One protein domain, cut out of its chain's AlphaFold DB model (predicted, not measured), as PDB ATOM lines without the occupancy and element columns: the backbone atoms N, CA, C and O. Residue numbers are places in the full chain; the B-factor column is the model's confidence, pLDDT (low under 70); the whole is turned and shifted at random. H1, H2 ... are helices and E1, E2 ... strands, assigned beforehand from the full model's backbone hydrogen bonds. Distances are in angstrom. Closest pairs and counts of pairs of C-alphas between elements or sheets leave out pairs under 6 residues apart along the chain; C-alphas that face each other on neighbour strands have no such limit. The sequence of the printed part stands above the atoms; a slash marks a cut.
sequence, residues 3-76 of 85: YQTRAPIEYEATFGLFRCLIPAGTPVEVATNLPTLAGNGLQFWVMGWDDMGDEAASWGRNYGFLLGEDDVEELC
ATOM      1  N   TYR A   3     -27.731  54.788 -51.724       93.44
ATOM      2  CA  TYR A   3     -28.263  53.431 -51.691       93.44
ATOM      3  C   TYR A   3     -29.783  53.499 -51.563       93.44
ATOM      4  O   TYR A   3     -30.320  54.483 -51.043       93.44
ATOM      5  N   GLN A   4     -30.465  52.458 -52.020       95.38
ATOM      6  CA  GLN A   4     -31.909  52.312 -51.861       95.38
ATOM      7  C   GLN A   4     -32.297  50.846 -51.669       95.38
ATOM      8  O   GLN A   4     -31.503  49.955 -51.963       95.38
ATOM      9  N   THR A   5     -33.513  50.583 -51.197       95.38
ATOM     10  CA  THR A   5     -34.059  49.220 -51.135       95.38
ATOM     11  C   THR A   5     -34.269  48.654 -52.541       95.38
ATOM     12  O   THR A   5     -34.872  49.297 -53.402       95.38
ATOM     13  N   ARG A   6     -33.807  47.424 -52.784       94.81
ATOM     14  CA  ARG A   6     -33.912  46.765 -54.105       94.81
ATOM     15  C   ARG A   6     -35.326  46.275 -54.446       94.81
ATOM     16  O   ARG A   6     -35.665  46.053 -55.603       94.81
ATOM     17  N   ALA A   7     -36.123  46.003 -53.418       95.56
ATOM     18  CA  ALA A   7     -37.446  45.399 -53.497       95.56
ATOM     19  C   ALA A   7     -38.272  45.847 -52.280       95.56
ATOM     20  O   ALA A   7     -37.698  46.384 -51.331       95.56
ATOM     21  N   PRO A   8     -39.603  45.651 -52.282       95.94
ATOM     22  CA  PRO A   8     -40.408  45.898 -51.096       95.94
ATOM     23  C   PRO A   8     -40.022  44.921 -49.979       95.94
ATOM     24  O   PRO A   8     -39.868  43.726 -50.237       95.94
ATOM     25  N   ILE A   9     -39.889  45.422 -48.752       95.44
ATOM     26  CA  ILE A   9     -39.448  44.643 -47.589       95.44
ATOM     27  C   ILE A   9     -40.550  44.670 -46.537       95.44
ATOM     28  O   ILE A   9     -40.937  45.736 -46.056       95.44
ATOM     29  N   GLU A  10     -41.039  43.494 -46.157       94.31
ATOM     30  CA  GLU A  10     -41.865  43.344 -44.961       94.31
ATOM     31  C   GLU A  10     -40.952  43.405 -43.736       94.31
ATOM     32  O   GLU A  10     -40.252  42.447 -43.408       94.31
ATOM     33  N   TYR A  11     -40.923  44.561 -43.080       92.38
ATOM     34  CA  TYR A  11     -40.118  44.764 -41.889       92.38
ATOM     35  C   TYR A  11     -40.910  44.357 -40.651       92.38
ATOM     36  O   TYR A  11     -42.000  44.877 -40.397       92.38
ATOM     37  N   GLU A  12     -40.332  43.471 -39.846       91.94
ATOM     38  CA  GLU A  12     -40.884  43.045 -38.566       91.94
ATOM     39  C   GLU A  12     -39.866  43.291 -37.452       91.94
ATOM     40  O   GLU A  12     -38.770  42.730 -37.440       91.94
ATOM     41  N   ALA A  13     -40.235  44.147 -36.499       83.94
ATOM     42  CA  ALA A  13     -39.428  44.397 -35.316       83.94
ATOM     43  C   ALA A  13     -39.523  43.242 -34.308       83.94
ATOM     44  O   ALA A  13     -40.510  42.504 -34.265       83.94
ATOM     45  N   THR A  14     -38.509  43.118 -33.443       78.00
ATOM     46  CA  THR A  14     -38.383  42.036 -32.455       78.00
ATOM     47  C   THR A  14     -39.679  41.813 -31.666       78.00
ATOM     48  O   THR A  14     -40.240  42.746 -31.092       78.00
ATOM     49  N   PHE A  15     -40.122  40.554 -31.614       67.62
ATOM     50  CA  PHE A  15     -41.365  40.096 -30.971       67.62
ATOM     51  C   PHE A  15     -42.673  40.605 -31.605       67.62
ATOM     52  O   PHE A  15     -43.711  40.586 -30.946       67.62
ATOM     53  N   GLY A  16     -42.651  41.046 -32.867       69.81
ATOM     54  CA  GLY A  16     -43.857  41.445 -33.601       69.81
ATOM     55  C   GLY A  16     -44.481  42.757 -33.113       69.81
ATOM     56  O   GLY A  16     -45.631  43.042 -33.434       69.81
ATOM     57  N   LEU A  17     -43.737  43.553 -32.335       79.19
ATOM     58  CA  LEU A  17     -44.212  44.815 -31.752       79.19
ATOM     59  C   LEU A  17     -44.517  45.890 -32.797       79.19
ATOM     60  O   LEU A  17     -45.276  46.812 -32.517       79.19
ATOM     61  N   PHE A  18     -43.912  45.782 -33.976       87.88
ATOM     62  CA  PHE A  18     -44.117  46.709 -35.073       87.88
ATOM     63  C   PHE A  18     -43.907  45.984 -36.402       87.88
ATOM     64  O   PHE A  18     -42.964  45.199 -36.542       87.88
ATOM     65  N   ARG A  19     -44.787  46.252 -37.370       92.06
ATOM     66  CA  ARG A  19     -44.706  45.701 -38.727       92.06
ATOM     67  C   ARG A  19     -45.034  46.790 -39.735       92.06
ATOM     68  O   ARG A  19     -46.040  47.480 -39.586       92.06
ATOM     69  N   CYS A  20     -44.222  46.922 -40.775       93.62
ATOM     70  CA  CYS A  20     -44.546  47.777 -41.912       93.62
ATOM     71  C   CYS A  20     -44.015  47.196 -43.220       93.62
ATOM     72  O   CYS A  20     -43.170  46.303 -43.228       93.62
ATOM     73  N   LEU A  21     -44.518  47.730 -44.329       95.19
ATOM     74  CA  LEU A  21     -43.957  47.494 -45.649       95.19
ATOM     75  C   LEU A  21     -43.086  48.694 -46.021       95.19
ATOM     76  O   LEU A  21     -43.594  49.811 -46.132       95.19
ATOM     77  N   ILE A  22     -41.795  48.453 -46.221       95.50
ATOM     78  CA  ILE A  22     -40.855  49.438 -46.757       95.50
ATOM     79  C   ILE A  22     -40.883  49.294 -48.283       95.50
ATOM     80  O   ILE A  22     -40.558  48.213 -48.781       95.50
ATOM     81  N   PRO A  23     -41.293  50.318 -49.052       96.50
ATOM     82  CA  PRO A  23     -41.355  50.224 -50.508       96.50
ATOM     83  C   PRO A  23     -39.983  49.979 -51.145       96.50
ATOM     84  O   PRO A  23     -38.951  50.329 -50.570       96.50
ATOM     85  N   ALA A  24     -39.966  49.429 -52.362       95.00
ATOM     86  CA  ALA A  24     -38.762  49.422 -53.196       95.00
ATOM     87  C   ALA A  24     -38.345  50.856 -53.562       95.00
ATOM     88  O   ALA A  24     -39.198  51.735 -53.683       95.00
ATOM     89  N   GLY A  25     -37.049  51.084 -53.768       93.75
ATOM     90  CA  GLY A  25     -36.507  52.410 -54.070       93.75
ATOM     91  C   GLY A  25     -36.492  53.367 -52.873       93.75
ATOM     92  O   GLY A  25     -36.222  54.554 -53.045       93.75
ATOM     93  N   THR A  26     -36.762  52.877 -51.661       95.56
ATOM     94  CA  THR A  26     -36.691  53.695 -50.448       95.56
ATOM     95  C   THR A  26     -35.232  54.053 -50.168       95.56
ATOM     96  O   THR A  26     -34.403  53.143 -50.107       95.56
ATOM     97  N   PRO A  27     -34.886  55.340 -49.981       94.94
ATOM     98  CA  PRO A  27     -33.514  55.748 -49.711       94.94
ATOM     99  C   PRO A  27     -32.990  55.161 -48.396       94.94
ATOM    100  O   PRO A  27     -33.699  55.124 -47.388       94.94
ATOM    101  N   VAL A  28     -31.722  54.746 -48.396       95.06
ATOM    102  CA  VAL A  28     -31.038  54.223 -47.206       95.06
ATOM    103  C   VAL A  28     -29.652  54.854 -47.035       95.06
ATOM    104  O   VAL A  28     -29.012  55.278 -48.002       95.06
ATOM    105  N   GLU A  29     -29.170  54.891 -45.796       93.50
ATOM    106  CA  GLU A  29     -27.837  55.378 -45.426       93.50
ATOM    107  C   GLU A  29     -27.023  54.283 -44.739       93.50
ATOM    108  O   GLU A  29     -27.567  53.412 -44.074       93.50
ATOM    109  N   VAL A  30     -25.697  54.308 -44.877       91.75
ATOM    110  CA  VAL A  30     -24.831  53.319 -44.214       91.75
ATOM    111  C   VAL A  30     -24.877  53.523 -42.697       91.75
ATOM    112  O   VAL A  30     -24.692  54.638 -42.207       91.75
ATOM    113  N   ALA A  31     -25.057  52.442 -41.940       91.25
ATOM    114  CA  ALA A  31     -25.105  52.458 -40.481       91.25
ATOM    115  C   ALA A  31     -23.708  52.606 -39.847       91.25
ATOM    116  O   ALA A  31     -23.178  51.688 -39.222       91.25
ATOM    117  N   THR A  32     -23.089  53.782 -39.984       88.75
ATOM    118  CA  THR A  32     -21.713  54.045 -39.510       88.75
ATOM    119  C   THR A  32     -21.562  54.062 -37.986       88.75
ATOM    120  O   THR A  32     -20.446  54.112 -37.475       88.75
ATOM    121  N   ASN A  33     -22.673  54.080 -37.252       87.00
ATOM    122  CA  ASN A  33     -22.721  54.075 -35.792       87.00
ATOM    123  C   ASN A  33     -22.774  52.664 -35.182       87.00
ATOM    124  O   ASN A  33     -22.726  52.547 -33.958       87.00
ATOM    125  N   LEU A  34     -22.892  51.611 -35.996       83.50
ATOM    126  CA  LEU A  34     -22.891  50.227 -35.530       83.50
ATOM    127  C   LEU A  34     -21.525  49.572 -35.766       83.50
ATOM    128  O   LEU A  34     -20.855  49.870 -36.758       83.50
ATOM    129  N   PRO A  35     -21.083  48.672 -34.867       78.00
ATOM    130  CA  PRO A  35     -19.872  47.907 -35.105       78.00
ATOM    131  C   PRO A  35     -20.084  47.011 -36.324       78.00
ATOM    132  O   PRO A  35     -21.021  46.216 -36.362       78.00
ATOM    133  N   THR A  36     -19.183  47.097 -37.300       71.25
ATOM    134  CA  THR A  36     -19.135  46.122 -38.391       71.25
ATOM    135  C   THR A  36     -18.698  44.790 -37.788       71.25
ATOM    136  O   THR A  36     -17.519  44.565 -37.511       71.25
ATOM    137  N   LEU A  37     -19.662  43.925 -37.478       67.81
ATOM    138  CA  LEU A  37     -19.369  42.593 -36.965       67.81
ATOM    139  C   LEU A  37     -18.755  41.773 -38.102       67.81
ATOM    140  O   LEU A  37     -19.301  41.717 -39.204       67.81
ATOM    141  N   ALA A  38     -17.603  41.151 -37.842       57.31
ATOM    142  CA  ALA A  38     -16.931  40.306 -38.820       57.31
ATOM    143  C   ALA A  38     -17.889  39.195 -39.291       57.31
ATOM    144  O   ALA A  38     -18.258  38.327 -38.504       57.31
ATOM    145  N   GLY A  39     -18.294  39.249 -40.563       67.00
ATOM    146  CA  GLY A  39     -19.216  38.290 -41.183       67.00
ATOM    147  C   GLY A  39     -20.656  38.773 -41.396       67.00
ATOM    148  O   GLY A  39     -21.388  38.085 -42.093       67.00
ATOM    149  N   ASN A  40     -21.053  39.941 -40.875       68.44
ATOM    150  CA  ASN A  40     -22.428  40.459 -41.013       68.44
ATOM    151  C   ASN A  40     -22.613  41.485 -42.149       68.44
ATOM    152  O   ASN A  40     -23.666  42.113 -42.229       68.44
ATOM    153  N   GLY A  41     -21.603  41.661 -43.007       77.94
ATOM    154  CA  GLY A  41     -21.665  42.602 -44.128       77.94
ATOM    155  C   GLY A  41     -21.809  44.065 -43.696       77.94
ATOM    156  O   GLY A  41     -21.631  44.423 -42.525       77.94
ATOM    157  N   LEU A  42     -22.102  44.932 -44.665       86.25
ATOM    158  CA  LEU A  42     -22.518  46.309 -44.399       86.25
ATOM    159  C   LEU A  42     -23.994  46.343 -43.980       86.25
ATOM    160  O   LEU A  42     -24.811  45.575 -44.482       86.25
ATOM    161  N   GLN A  43     -24.331  47.263 -43.076       91.44
ATOM    162  CA  GLN A  43     -25.702  47.481 -42.616       91.44
ATOM    163  C   GLN A  43     -26.170  48.891 -42.973       91.44
ATOM    164  O   GLN A  43     -25.359  49.823 -43.044       91.44
ATOM    165  N   PHE A  44     -27.477  49.046 -43.174       93.25
ATOM    166  CA  PHE A  44     -28.074  50.272 -43.698       93.25
ATOM    167  C   PHE A  44     -29.291  50.703 -42.876       93.25
ATOM    168  O   PHE A  44     -30.119  49.876 -42.503       93.25
ATOM    169  N   TRP A  45     -29.404  52.003 -42.615       94.50
ATOM    170  CA  TRP A  45     -30.574  52.641 -42.027       94.50
ATOM    171  C   TRP A  45     -31.535  53.090 -43.117       94.50
ATOM    172  O   TRP A  45     -31.148  53.837 -44.016       94.50
ATOM    173  N   VAL A  46     -32.795  52.676 -43.020       95.00
ATOM    174  CA  VAL A  46     -33.842  53.177 -43.918       95.00
ATOM    175  C   VAL A  46     -34.223  54.596 -43.529       95.00
ATOM    176  O   VAL A  46     -34.479  54.888 -42.357       95.00
ATOM    177  N   MET A  47     -34.272  55.469 -44.530       94.31
ATOM    178  CA  MET A  47     -34.696  56.855 -44.379       94.31
ATOM    179  C   MET A  47     -36.217  56.968 -44.541       94.31
ATOM    180  O   MET A  47     -36.899  55.998 -44.856       94.31
ATOM    181  N   GLY A  48     -36.775  58.159 -44.317       92.88
ATOM    182  CA  GLY A  48     -38.193  58.396 -44.595       92.88
ATOM    183  C   GLY A  48     -38.528  58.173 -46.075       92.88
ATOM    184  O   GLY A  48     -37.718  58.492 -46.949       92.88
ATOM    185  N   TRP A  49     -39.723  57.652 -46.341       94.31
ATOM    186  CA  TRP A  49     -40.265  57.450 -47.688       94.31
ATOM    187  C   TRP A  49     -41.621  58.139 -47.853       94.31
ATOM    188  O   TRP A  49     -42.242  58.564 -46.875       94.31
ATOM    189  N   ASP A  50     -42.072  58.248 -49.101       91.25
ATOM    190  CA  ASP A  50     -43.375  58.823 -49.430       91.25
ATOM    191  C   ASP A  50     -44.512  57.958 -48.873       91.25
ATOM    192  O   ASP A  50     -44.457  56.733 -48.918       91.25
ATOM    193  N   ASP A  51     -45.546  58.595 -48.323       92.06
ATOM    194  CA  ASP A  51     -46.683  57.925 -47.668       92.06
ATOM    195  C   ASP A  51     -46.305  57.063 -46.443       92.06
ATOM    196  O   ASP A  51     -47.058  56.181 -46.016       92.06
ATOM    197  N   MET A  52     -45.150  57.331 -45.823       93.62
ATOM    198  CA  MET A  52     -44.775  56.720 -44.550       93.62
ATOM    199  C   MET A  52     -45.793  57.083 -43.459       93.62
ATOM    200  O   MET A  52     -45.928  58.243 -43.071       93.62
ATOM    201  N   GLY A  53     -46.495  56.077 -42.932       92.50
ATOM    202  CA  GLY A  53     -47.478  56.274 -41.866       92.50
ATOM    203  C   GLY A  53     -46.859  56.753 -40.545       92.50
ATOM    204  O   GLY A  53     -45.699  56.467 -40.242       92.50
ATOM    205  N   ASP A  54     -47.664  57.427 -39.718       94.81
ATOM    206  CA  ASP A  54     -47.224  58.041 -38.453       94.81
ATOM    207  C   ASP A  54     -46.552  57.054 -37.488       94.81
ATOM    208  O   ASP A  54     -45.580  57.398 -36.811       94.81
ATOM    209  N   GLU A  55     -47.047  55.816 -37.436       92.38
ATOM    210  CA  GLU A  55     -46.490  54.760 -36.590       92.38
ATOM    211  C   GLU A  55     -45.084  54.363 -37.052       92.38
ATOM    212  O   GLU A  55     -44.157  54.309 -36.243       92.38
ATOM    213  N   ALA A  56     -44.895  54.186 -38.365       93.19
ATOM    214  CA  ALA A  56     -43.596  53.898 -38.960       93.19
ATOM    215  C   ALA A  56     -42.627  55.067 -38.767       93.19
ATOM    216  O   ALA A  56     -41.470  54.859 -38.406       93.19
ATOM    217  N   ALA A  57     -43.097  56.302 -38.945       93.62
ATOM    218  CA  ALA A  57     -42.292  57.492 -38.709       93.62
ATOM    219  C   ALA A  57     -41.872  57.608 -37.233       93.62
ATOM    220  O   ALA A  57     -40.729  57.957 -36.932       93.62
ATOM    221  N   SER A  58     -42.776  57.293 -36.300       93.19
ATOM    222  CA  SER A  58     -42.470  57.235 -34.868       93.19
ATOM    223  C   SER A  58     -41.441  56.151 -34.557       93.19
ATOM    224  O   SER A  58     -40.450  56.423 -33.878       93.19
ATOM    225  N   TRP A  59     -41.622  54.949 -35.101       92.62
ATOM    226  CA  TRP A  59     -40.675  53.849 -34.947       92.62
ATOM    227  C   TRP A  59     -39.283  54.212 -35.481       92.62
ATOM    228  O   TRP A  59     -38.292  54.113 -34.756       92.62
ATOM    229  N   GLY A  60     -39.213  54.721 -36.714       91.81
ATOM    230  CA  GLY A  60     -37.969  55.115 -37.373       91.81
ATOM    231  C   GLY A  60     -37.174  56.161 -36.590       91.81
ATOM    232  O   GLY A  60     -35.957  56.047 -36.492       91.81
ATOM    233  N   ARG A  61     -37.847  57.130 -35.954       90.81
ATOM    234  CA  ARG A  61     -37.181  58.142 -35.110       90.81
ATOM    235  C   ARG A  61     -36.613  57.589 -33.802       90.81
ATOM    236  O   ARG A  61     -35.637  58.139 -33.303       90.81
ATOM    237  N   ASN A  62     -37.241  56.567 -33.220       90.25
ATOM    238  CA  ASN A  62     -36.858  56.042 -31.903       90.25
ATOM    239  C   ASN A  62     -35.877  54.865 -31.989       90.25
ATOM    240  O   ASN A  62     -35.014  54.730 -31.124       90.25
ATOM    241  N   TYR A  63     -36.018  54.021 -33.013       89.50
ATOM    242  CA  TYR A  63     -35.287  52.755 -33.134       89.50
ATOM    243  C   TYR A  63     -34.563  52.599 -34.472       89.50
ATOM    244  O   TYR A  63     -33.514  51.960 -34.521       89.50
ATOM    245  N   GLY A  64     -35.108  53.185 -35.541       91.19
ATOM    246  CA  GLY A  64     -34.624  52.989 -36.905       91.19
ATOM    247  C   GLY A  64     -35.067  51.660 -37.525       91.19
ATOM    248  O   GLY A  64     -35.613  50.773 -36.862       91.19
ATOM    249  N   PHE A  65     -34.825  51.540 -38.829       93.44
ATOM    250  CA  PHE A  65     -35.021  50.318 -39.609       93.44
ATOM    251  C   PHE A  65     -33.661  49.869 -40.126       93.44
ATOM    252  O   PHE A  65     -33.042  50.594 -40.906       93.44
ATOM    253  N   LEU A  66     -33.188  48.715 -39.666       93.00
ATOM    254  CA  LEU A  66     -31.872  48.202 -40.032       93.00
ATOM    255  C   LEU A  66     -32.013  47.122 -41.104       93.00
ATOM    256  O   LEU A  66     -32.711  46.134 -40.881       93.00
ATOM    257  N   LEU A  67     -31.334  47.303 -42.233       92.06
ATOM    258  CA  LEU A  67     -31.298  46.357 -43.347       92.06
ATOM    259  C   LEU A  67     -29.884  45.821 -43.579       92.06
ATOM    260  O   LEU A  67     -28.892  46.474 -43.231       92.06
ATOM    261  N   GLY A  68     -29.808  44.632 -44.177       91.06
ATOM    262  CA  GLY A  68     -28.557  44.037 -44.643       91.06
ATOM    263  C   GLY A  68     -28.195  44.473 -46.063       91.06
ATOM    264  O   GLY A  68     -29.005  45.063 -46.777       91.06
ATOM    265  N   GLU A  69     -26.972  44.154 -46.485       90.69
ATOM    266  CA  GLU A  69     -26.493  44.455 -47.841       90.69
ATOM    267  C   GLU A  69     -27.304  43.767 -48.951       90.69
ATOM    268  O   GLU A  69     -27.447  44.320 -50.036       90.69
ATOM    269  N   ASP A  70     -27.893  42.602 -48.667       91.62
ATOM    270  CA  ASP A  70     -28.683  41.833 -49.638       91.62
ATOM    271  C   ASP A  70     -29.998  42.521 -50.042       91.62
ATOM    272  O   ASP A  70     -30.538  42.235 -51.118       91.62
ATOM    273  N   ASP A  71     -30.500  43.425 -49.195       92.81
ATOM    274  CA  ASP A  71     -31.775  44.135 -49.340       92.81
ATOM    275  C   ASP A  71     -31.638  45.490 -50.049       92.81
ATOM    276  O   ASP A  71     -32.638  46.144 -50.375       92.81
ATOM    277  N   VAL A  72     -30.404  45.930 -50.294       93.38
ATOM    278  CA  VAL A  72     -30.109  47.257 -50.833       93.38
ATOM    279  C   VAL A  72     -29.366  47.163 -52.156       93.38
ATOM    280  O   VAL A  72     -28.684  46.189 -52.462       93.38
ATOM    281  N   GLU A  73     -29.494  48.207 -52.960       93.19
ATOM    282  CA  GLU A  73     -28.743  48.380 -54.194       93.19
ATOM    283  C   GLU A  73     -28.098  49.765 -54.233       93.19
ATOM    284  O   GLU A  73     -28.614  50.745 -53.683       93.19
ATOM    285  N   GLU A  74     -26.932  49.844 -54.869       90.25
ATOM    286  CA  GLU A  74     -26.263  51.116 -55.101       90.25
ATOM    287  C   GLU A  74     -26.946  51.850 -56.259       90.25
ATOM    288  O   GLU A  74     -27.031  51.347 -57.383       90.25
ATOM    289  N   LEU A  75     -27.377  53.085 -56.005       82.69
ATOM    290  CA  LEU A  75     -27.787  53.992 -57.065       82.69
ATOM    291  C   LEU A  75     -26.540  54.413 -57.841       82.69
ATOM    292  O   LEU A  75     -25.836  55.361 -57.472       82.69
ATOM    293  N   CYS A  76     -26.290  53.729 -58.955       66.19
ATOM    294  CA  CYS A  76     -25.376  54.214 -59.975       66.19
ATOM    295  C   CYS A  76     -25.965  55.501 -60.563       66.19
ATOM    296  O   CYS A  76     -26.790  55.474 -61.476       66.19
TER     297      CYS A  76
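What this domain is: This is residues 3 to 76 of the 85 residues of an uncharacterized protein of marine sediment metagenome (UniProt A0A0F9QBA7). A strongly twisted sheet of five short strands bends round into a partly closed ring, with its edge strands E6 and E7 joined by the link of residues 69 to 71. Past one end of this sheet lie a separate two-strand hairpin, E2 and E3, and the one helix H1, while the long link of residues 31 to 42 loops out at the other end. The printed part has 74 residues, with one named helix and seven named strands in the order E1 E2 E3 E4 E5 H1 E6 E7; 35 residues are in named elements, under half, and the class is mixed, helices and strands. The larger sheet runs E6 E5 E4 E1 E7, antiparallel but for E4 and E1, which meet only at a point. The whole is compact, with a radius of gyration of the C-alphas of 12.0 A and spans of 33 by 29 by 18 A.

How they stand to each other: In the larger sheet E5, residues 43 to 46, and E4, residues 27 to 30, form a hairpin at 144 degrees, with N 45 and O 29 within hydrogen-bond range at 2.7 A. E6, residues 66 to 68, is antiparallel to E5 at 133 degrees, with N 67 and O 44 2.9 A apart. E1, residues 3 to 5, meets E4 only at a point, where C-alphas 27 and 4 face each other at 4.4 A. E7, residues 72 to 75, is antiparallel to E1 at 136 degrees, with N 73 and O 4 2.8 A apart. E2, residues 9 to 12, and E3, residues 19 to 22, form an antiparallel hairpin at 159 degrees, with N 11 and O 20 2.8 A apart. H1, residues 54 to 62, is not on the larger sheet; its closest C-alpha pair with E3 is Ala 56 and Cys 20, 6.9 A. Every O i to N i+4 pair of H1 is within hydrogen-bond range. H1 and E2 are apart.

Where its parts are: E1 begins at C-alpha 3, (-28.263, 53.431, -51.691). E4 is 10.6 A long and E5 10.0 A. H1 is 12.4 A long from C-alpha 54 at (-47.224, 58.041, -38.453). E2, E3 and E7 measure 9.3, 9.7 and 9.5 A, and E1 and E6 7.2 and 7.0 A. E7 ends at C-alpha 75, (-27.787, 53.992, -57.065).

The domain as a whole: The two C-alphas farthest apart, Phe 15 and Cys 76, are 36.0 A apart. The printed part has no cut, and its one long link is E4 to E5. Mean pLDDT of the printed part is 88.9; residues 15 to 16, 37 to 40 and 76 are under 70.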